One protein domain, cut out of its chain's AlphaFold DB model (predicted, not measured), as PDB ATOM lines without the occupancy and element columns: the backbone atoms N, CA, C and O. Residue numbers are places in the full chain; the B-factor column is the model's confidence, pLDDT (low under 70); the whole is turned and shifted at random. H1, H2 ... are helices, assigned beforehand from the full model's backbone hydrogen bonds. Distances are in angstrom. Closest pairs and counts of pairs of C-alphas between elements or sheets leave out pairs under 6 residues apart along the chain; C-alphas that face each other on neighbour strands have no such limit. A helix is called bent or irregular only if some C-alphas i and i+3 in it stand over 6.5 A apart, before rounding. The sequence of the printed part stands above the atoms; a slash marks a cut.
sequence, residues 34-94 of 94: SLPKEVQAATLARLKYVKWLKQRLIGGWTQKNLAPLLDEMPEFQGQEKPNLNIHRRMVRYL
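This is residues 34 to 94 of the 94 residues of an uncharacterized protein of Pseudoalteromonas luteoviolacea CPMOR-1 (UniProt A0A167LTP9). A long helix, H1, has a shorter helix, H2, folded back at its later end, and a 23-residue tail, residues 72 to 94, that loops back beside H1 and then leads away. Residues 34 to 40, of which 37 to 40 belong to H1, stick out. The printed part has 61 residues with two named helices, H1 then H2, and no named strand; the class is all helix, though under half of the residues are in named elements. It is only just loose, close to compact, with a radius of gyration of the C-alphas of 12.7 A and spans of 35 by 27 by 19 A.

H1, residues 37 to 56, only just touches H2, residues 63 to 71, with 3 pairs of C-alphas within 8 A and with residues 53 to 56 of H1 alone. The closest C-alphas are those of Leu 53 and Leu 69, 6.9 A apart. The helices run opposite ways at a steep tilt of 62 degrees. In H1 every O i to N i+4 pair is within hydrogen-bond range; in H2, 3 of 5 are.

H1 is 29.0 A long, from C-alpha 37 at (107.513, 126.202, 142.941). H2, 12.1 A long, ends with C-alpha 71 at (111.530, 127.680, 115.352); it is only just irregular, C-alphas 65 and 68 being 6.6 A apart.

The C-alphas farthest apart, of Ser 34 and Lys 64, are 37.7 A apart. The printed part has no cut, and the link from H1 to H2 is short. Residues 76 to 94 have pLDDT under 70.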
ATOM      1  N   SER A  34     114.074 123.378 147.669       84.19
ATOM      2  CA  SER A  34     113.966 124.488 148.622       84.19
ATOM      3  C   SER A  34     113.465 125.787 147.987       84.19
ATOM      4  O   SER A  34     113.050 126.710 148.689       84.19
ATOM      5  N   LEU A  35     113.508 125.873 146.656       85.00
ATOM      6  CA  LEU A  35     113.149 127.071 145.911       85.00
ATOM      7  C   LEU A  35     111.627 127.185 145.738       85.00
ATOM      8  O   LEU A  35     110.915 126.184 145.788       85.00
ATOM      9  N   PRO A  36     111.094 128.384 145.452       89.44
ATOM     10  CA  PRO A  36     109.686 128.546 145.111       89.44
ATOM     11  C   PRO A  36     109.268 127.648 143.939       89.44
ATOM     12  O   PRO A  36     110.012 127.488 142.969       89.44
ATOM     13  N   LYS A  37     108.043 127.105 143.984       86.12
ATOM     14  CA  LYS A  37     107.513 126.202 142.941       86.12
ATOM     15  C   LYS A  37     107.584 126.802 141.533       86.12
ATOM     16  O   LYS A  37     107.846 126.082 140.576       86.12
ATOM     17  N   GLU A  38     107.397 128.113 141.412       85.88
ATOM     18  CA  GLU A  38     107.536 128.846 140.148       85.88
ATOM     19  C   GLU A  38     108.965 128.768 139.591       85.88
ATOM     20  O   GLU A  38     109.171 128.484 138.410       85.88
ATOM     21  N   VAL A  39     109.964 128.945 140.462       84.31
ATOM     22  CA  VAL A  39     111.390 128.854 140.120       84.31
ATOM     23  C   VAL A  39     111.762 127.419 139.756       84.31
ATOM     24  O   VAL A  39     112.477 127.199 138.776       84.31
ATOM     25  N   GLN A  40     111.238 126.434 140.488       86.44
ATOM     26  CA  GLN A  40     111.425 125.018 140.171       86.44
ATOM     27  C   GLN A  40     110.859 124.679 138.789       86.44
ATOM     28  O   GLN A  40     111.566 124.116 137.951       86.44
ATOM     29  N   ALA A  41     109.613 125.076 138.517       85.25
ATOM     30  CA  ALA A  41     108.947 124.834 137.242       85.25
ATOM     31  C   ALA A  41     109.707 125.479 136.074       85.25
ATOM     32  O   ALA A  41     110.016 124.798 135.095       85.25
ATOM     33  N   ALA A  42     110.101 126.750 136.209       85.00
ATOM     34  CA  ALA A  42     110.886 127.448 135.194       85.00
ATOM     35  C   ALA A  42     112.259 126.795 134.965       85.00
ATOM     36  O   ALA A  42     112.721 126.678 133.828       85.00
ATOM     37  N   THR A  43     112.918 126.336 136.030       86.62
ATOM     38  CA  THR A  43     114.217 125.657 135.933       86.62
ATOM     39  C   THR A  43     114.090 124.317 135.214       86.62
ATOM     40  O   THR A  43     114.872 124.025 134.307       86.62
ATOM     41  N   LEU A  44     113.074 123.524 135.557       87.62
ATOM     42  CA  LEU A  44     112.797 122.249 134.895       87.62
ATOM     43  C   LEU A  44     112.439 122.439 133.417       87.62
ATOM     44  O   LEU A  44     112.919 121.678 132.575       87.62
ATOM     45  N   ALA A  45     111.652 123.462 133.079       84.44
ATOM     46  CA  ALA A  45     111.326 123.793 131.696       84.44
ATOM     47  C   ALA A  45     112.579 124.182 130.898       84.44
ATOM     48  O   ALA A  45     112.853 123.594 129.850       84.44
ATOM     49  N   ARG A  46     113.413 125.090 131.427       86.00
ATOM     50  CA  ARG A  46     114.701 125.469 130.812       86.00
ATOM     51  C   ARG A  46     115.602 124.258 130.591       86.00
ATOM     52  O   ARG A  46     116.203 124.123 129.528       86.00
ATOM     53  N   LEU A  47     115.665 123.347 131.561       87.56
ATOM     54  CA  LEU A  47     116.466 122.129 131.458       87.56
ATOM     55  C   LEU A  47     115.959 121.211 130.335       87.56
ATOM     56  O   LEU A  47     116.771 120.669 129.582       87.56
ATOM     57  N   LYS A  48     114.637 121.070 130.169       87.62
ATOM     58  CA  LYS A  48     114.037 120.328 129.045       87.62
ATOM     59  C   LYS A  48     114.404 120.949 127.698       87.62
ATOM     60  O   LYS A  48     114.857 120.217 126.821       87.62
ATOM     61  N   TYR A  49     114.302 122.272 127.561       85.19
ATOM     62  CA  TYR A  49     114.711 122.982 126.345       85.19
ATOM     63  C   TYR A  49     116.193 122.759 126.019       85.19
ATOM     64  O   TYR A  49     116.535 122.394 124.897       85.19
ATOM     65  N   VAL A  50     117.085 122.885 127.008       86.94
ATOM     66  CA  VAL A  50     118.526 122.658 126.805       86.94
ATOM     67  C   VAL A  50     118.817 121.211 126.404       86.94
ATOM     68  O   VAL A  50     119.633 120.982 125.512       86.94
ATOM     69  N   LYS A  51     118.154 120.224 127.021       88.44
ATOM     70  CA  LYS A  51     118.290 118.812 126.626       88.44
ATOM     71  C   LYS A  51     117.809 118.577 125.196       88.44
ATOM     72  O   LYS A  51     118.498 117.906 124.434       88.44
ATOM     73  N   TRP A  52     116.664 119.149 124.831       89.31
ATOM     74  CA  TRP A  52     116.099 119.047 123.488       89.31
ATOM     75  C   TRP A  52     117.035 119.651 122.432       89.31
ATOM     76  O   TRP A  52     117.293 119.004 121.415       89.31
ATOM     77  N   LEU A  53     117.607 120.829 122.719       88.81
ATOM     78  CA  LEU A  53     118.592 121.495 121.865       88.81
ATOM     79  C   LEU A  53     119.862 120.656 121.736       88.81
ATOM     80  O   LEU A  53     120.291 120.386 120.624       88.81
ATOM     81  N   LYS A  54     120.431 120.168 122.845       86.56
ATOM     82  CA  LYS A  54     121.651 119.340 122.822       86.56
ATOM     83  C   LYS A  54     121.523 118.079 121.966       86.56
ATOM     84  O   LYS A  54     122.512 117.658 121.386       86.56
ATOM     85  N   GLN A  55     120.337 117.477 121.897       88.31
ATOM     86  CA  GLN A  55     120.100 116.285 121.075       88.31
ATOM     87  C   GLN A  55     120.038 116.582 119.571       88.31
ATOM     88  O   GLN A  55     120.259 115.681 118.770       88.31
ATOM     89  N   ARG A  56     119.696 117.817 119.193       87.75
ATOM     90  CA  ARG A  56     119.459 118.228 117.798       87.75
ATOM     91  C   ARG A  56     120.529 119.169 117.258       87.75
ATOM     92  O   ARG A  56     120.610 119.380 116.054       87.75
ATOM     93  N   LEU A  57     121.350 119.735 118.137       88.00
ATOM     94  CA  LEU A  57     122.449 120.610 117.770       88.00
ATOM     95  C   LEU A  57     123.544 119.790 117.085       88.00
ATOM     96  O   LEU A  57     124.237 118.998 117.721       88.00
ATOM     97  N   ILE A  58     123.720 120.022 115.789       83.00
ATOM     98  CA  ILE A  58     124.824 119.464 115.011       83.00
ATOM     99  C   ILE A  58     125.869 120.575 114.845       83.00
ATOM    100  O   ILE A  58     125.637 121.570 114.160       83.00
ATOM    101  N   GLY A  59     127.014 120.429 115.519       84.06
ATOM    102  CA  GLY A  59     128.092 121.423 115.546       84.06
ATOM    103  C   GLY A  59     128.068 122.328 116.785       84.06
ATOM    104  O   GLY A  59     127.722 121.897 117.881       84.06
ATOM    105  N   GLY A  60     128.498 123.585 116.630       83.69
ATOM    106  CA  GLY A  60     128.608 124.548 117.734       83.69
ATOM    107  C   GLY A  60     127.317 125.315 118.039       83.69
ATOM    108  O   GLY A  60     126.387 125.354 117.229       83.69
ATOM    109  N   TRP A  61     127.298 126.004 119.184       84.25
ATOM    110  CA  TRP A  61     126.213 126.893 119.630       84.25
ATOM    111  C   TRP A  61     126.223 128.235 118.880       84.25
ATOM    112  O   TRP A  61     126.365 129.302 119.475       84.25
ATOM    113  N   THR A  62     126.122 128.188 117.552       85.06
ATOM    114  CA  THR A  62     126.044 129.390 116.712       85.06
ATOM    115  C   THR A  62     124.590 129.760 116.441       85.06
ATOM    116  O   THR A  62     123.721 128.891 116.397       85.06
ATOM    117  N   GLN A  63     124.312 131.044 116.207       79.50
ATOM    118  CA  GLN A  63     122.963 131.506 115.860       79.50
ATOM    119  C   GLN A  63     122.405 130.784 114.627       79.50
ATOM    120  O   GLN A  63     121.237 130.421 114.621       79.50
ATOM    121  N   LYS A  64     123.242 130.521 113.615       81.75
ATOM    122  CA  LYS A  64     122.839 129.799 112.398       81.75
ATOM    123  C   LYS A  64     122.354 128.377 112.696       81.75
ATOM    124  O   LYS A  64     121.427 127.914 112.049       81.75
ATOM    125  N   ASN A  65     122.956 127.718 113.689       82.62
ATOM    126  CA  ASN A  65     122.587 126.358 114.090       82.62
ATOM    127  C   ASN A  65     121.406 126.341 115.068       82.62
ATOM    128  O   ASN A  65     120.656 125.374 115.105       82.62
ATOM    129  N   LEU A  66     121.251 127.392 115.877       84.56
ATOM    130  CA  LEU A  66     120.209 127.477 116.899       84.56
ATOM    131  C   LEU A  66     118.897 128.038 116.355       84.56
ATOM    132  O   LEU A  66     117.851 127.555 116.756       84.56
ATOM    133  N   ALA A  67     118.934 128.999 115.429       85.25
ATOM    134  CA  ALA A  67     117.744 129.600 114.825       85.25
ATOM    135  C   ALA A  67     116.718 128.566 114.316       85.25
ATOM    136  O   ALA A  67     115.595 128.596 114.817       85.25
ATOM    137  N   PRO A  68     117.076 127.596 113.445       87.00
ATOM    138  CA  PRO A  68     116.103 126.605 112.972       87.00
ATOM    139  C   PRO A  68     115.556 125.729 114.110       87.00
ATOM    140  O   PRO A  68     114.386 125.361 114.121       87.00
ATOM    141  N   LEU A  69     116.381 125.442 115.120       86.31
ATOM    142  CA  LEU A  69     115.973 124.645 116.274       86.31
ATOM    143  C   LEU A  69     115.011 125.407 117.198       86.31
ATOM    144  O   LEU A  69     114.154 124.790 117.818       86.31
ATOM    145  N   LEU A  70     115.131 126.732 117.308       83.38
ATOM    146  CA  LEU A  70     114.212 127.557 118.101       83.38
ATOM    147  C   LEU A  70     112.824 127.658 117.450       83.38
ATOM    148  O   LEU A  70     111.807 127.658 118.155       83.38
ATOM    149  N   ASP A  71     112.779 127.677 116.117       83.94
ATOM    150  CA  ASP A  71     111.530 127.680 115.352       83.94
ATOM    151  C   ASP A  71     110.772 126.357 115.539       83.94
ATOM    152  O   ASP A  71     109.592 126.362 115.900       83.94
ATOM    153  N   GLU A  72     111.477 125.229 115.427       85.38
ATOM    154  CA  GLU A  72     110.936 123.874 115.614       85.38
ATOM    155  C   GLU A  72     110.674 123.493 117.079       85.38
ATOM    156  O   GLU A  72     110.137 122.418 117.371       85.38
ATOM    157  N   MET A  73     111.077 124.343 118.023       82.38
ATOM    158  CA  MET A  73     111.029 124.005 119.437       82.38
ATOM    159  C   MET A  73     109.572 123.872 119.912       82.38
ATOM    160  O   MET A  73     108.796 124.822 119.757       82.38
ATOM    161  N   PRO A  74     109.182 122.733 120.514       79.75
ATOM    162  CA  PRO A  74     107.842 122.559 121.057       79.75
ATOM    163  C   PRO A  74     107.671 123.390 122.330       79.75
ATOM    164  O   PRO A  74     108.625 123.592 123.082       79.75
ATOM    165  N   GLU A  75     106.450 123.836 122.609       76.50
ATOM    166  CA  GLU A  75     106.136 124.507 123.869       76.50
ATOM    167  C   GLU A  75     106.156 123.493 125.017       76.50
ATOM    168  O   GLU A  75     105.351 122.560 125.076       76.50
ATOM    169  N   PHE A  76     107.083 123.660 125.961       66.88
ATOM    170  CA  PHE A  76     107.078 122.875 127.190       66.88
ATOM    171  C   PHE A  76     106.287 123.606 128.278       66.88
ATOM    172  O   PHE A  76     106.657 124.692 128.714       66.88
ATOM    173  N   GLN A  77     105.235 122.947 128.776       55.69
ATOM    174  CA  GLN A  77     104.504 123.320 130.000       55.69
ATOM    175  C   GLN A  77     103.833 124.708 129.970       55.69
ATOM    176  O   GLN A  77     103.718 125.343 131.014       55.69
ATOM    177  N   GLY A  78     103.384 125.176 128.797       56.16
ATOM    178  CA  GLY A  78     102.676 126.459 128.659       56.16
ATOM    179  C   GLY A  78     103.527 127.687 128.997       56.16
ATOM    180  O   GLY A  78     102.992 128.779 129.159       56.16
ATOM    181  N   GLN A  79     104.844 127.511 129.137       56.69
ATOM    182  CA  GLN A  79     105.781 128.614 129.277       56.69
ATOM    183  C   GLN A  79     106.242 129.050 127.893       56.69
ATOM    184  O   GLN A  79     106.667 128.213 127.089       56.69
ATOM    185  N   GLU A  80     106.172 130.360 127.648       58.16
ATOM    186  CA  GLU A  80     106.635 130.964 126.404       58.16
ATOM    187  C   GLU A  80     108.054 130.506 126.066       58.16
ATOM    188  O   GLU A  80     108.906 130.306 126.945       58.16
ATOM    189  N   LYS A  81     108.297 130.335 124.763       59.66
ATOM    190  CA  LYS A  81     109.613 129.979 124.243       59.66
ATOM    191  C   LYS A  81     110.647 130.945 124.837       59.66
ATOM    192  O   LYS A  81     110.482 132.160 124.722       59.66
ATOM    193  N   PRO A  82     111.712 130.441 125.482       62.84
ATOM    194  CA  PRO A  82     112.701 131.316 126.084       62.84
ATOM    195  C   PRO A  82     113.347 132.178 124.996       62.84
ATOM    196  O   PRO A  82     113.899 131.650 124.029       62.84
ATOM    197  N   ASN A  83     113.312 133.502 125.175       60.78
ATOM    198  CA  ASN A  83     114.067 134.430 124.338       60.78
ATOM    199  C   ASN A  83     115.562 134.261 124.651       60.78
ATOM    200  O   ASN A  83     116.128 134.879 125.557       60.78
ATOM    201  N   LEU A  84     116.189 133.325 123.943       56.16
ATOM    202  CA  LEU A  84     117.610 133.048 124.030       56.16
ATOM    203  C   LEU A  84     118.342 134.119 123.206       56.16
ATOM    204  O   LEU A  84     118.654 133.918 122.038       56.16
ATOM    205  N   ASN A  85     118.656 135.267 123.816       47.06
ATOM    206  CA  ASN A  85     119.633 136.213 123.268       47.06
ATOM    207  C   ASN A  85     121.045 135.610 123.406       47.06
ATOM    208  O   ASN A  85     121.815 135.933 124.310       47.06
ATOM    209  N   ILE A  86     121.382 134.680 122.509       52.84
ATOM    210  CA  ILE A  86     122.594 133.829 122.530       52.84
ATOM    211  C   ILE A  86     123.883 134.593 122.186       52.84
ATOM    212  O   ILE A  86     124.914 133.986 121.912       52.84
ATOM    213  N   HIS A  87     123.865 135.926 122.193       46.12
ATOM    214  CA  HIS A  87     124.897 136.716 121.530       46.12
ATOM    215  C   HIS A  87     126.298 136.628 122.148       46.12
ATOM    216  O   HIS A  87     127.239 137.030 121.476       46.12
ATOM    217  N   ARG A  88     126.502 136.123 123.381       46.72
ATOM    218  CA  ARG A  88     127.870 136.126 123.958       46.72
ATOM    219  C   ARG A  88     128.185 135.258 125.182       46.72
ATOM    220  O   ARG A  88     129.343 135.221 125.584       46.72
ATOM    221  N   ARG A  89     127.223 134.583 125.827       51.72
ATOM    222  CA  ARG A  89     127.442 134.115 127.219       51.72
ATOM    223  C   ARG A  89     127.962 132.681 127.403       51.72
ATOM    224  O   ARG A  89     128.405 132.372 128.500       51.72
ATOM    225  N   MET A  90     127.969 131.823 126.376       50.53
ATOM    226  CA  MET A  90     128.327 130.394 126.534       50.53
ATOM    227  C   MET A  90     129.666 129.964 125.912       50.53
ATOM    228  O   MET A  90     129.977 128.781 125.913       50.53
ATOM    229  N   VAL A  91     130.491 130.898 125.423       47.19
ATOM    230  CA  VAL A  91     131.798 130.570 124.805       47.19
ATOM    231  C   VAL A  91     132.925 130.391 125.843       47.19
ATOM    232  O   VAL A  91     134.048 130.081 125.480       47.19
ATOM    233  N   ARG A  92     132.665 130.565 127.148       44.78
ATOM    234  CA  ARG A  92     133.719 130.587 128.188       44.78
ATOM    235  C   ARG A  92     133.828 129.354 129.098       44.78
ATOM    236  O   ARG A  92     134.517 129.435 130.105       44.78
ATOM    237  N   TYR A  93     133.189 128.229 128.774       43.84
ATOM    238  CA  TYR A  93     133.254 127.023 129.621       43.84
ATOM    239  C   TYR A  93     133.505 125.725 128.840       43.84
ATOM    240  O   TYR A  93     132.860 124.711 129.108       43.84
ATOM    241  N   LEU A  94     134.429 125.760 127.879       41.16
ATOM    242  CA  LEU A  94     135.072 124.569 127.317       41.16
ATOM    243  C   LEU A  94     136.578 124.796 127.241       41.16
ATOM    244  O   LEU A  94     136.958 125.929 126.867       41.16
TER     245      LEU A  94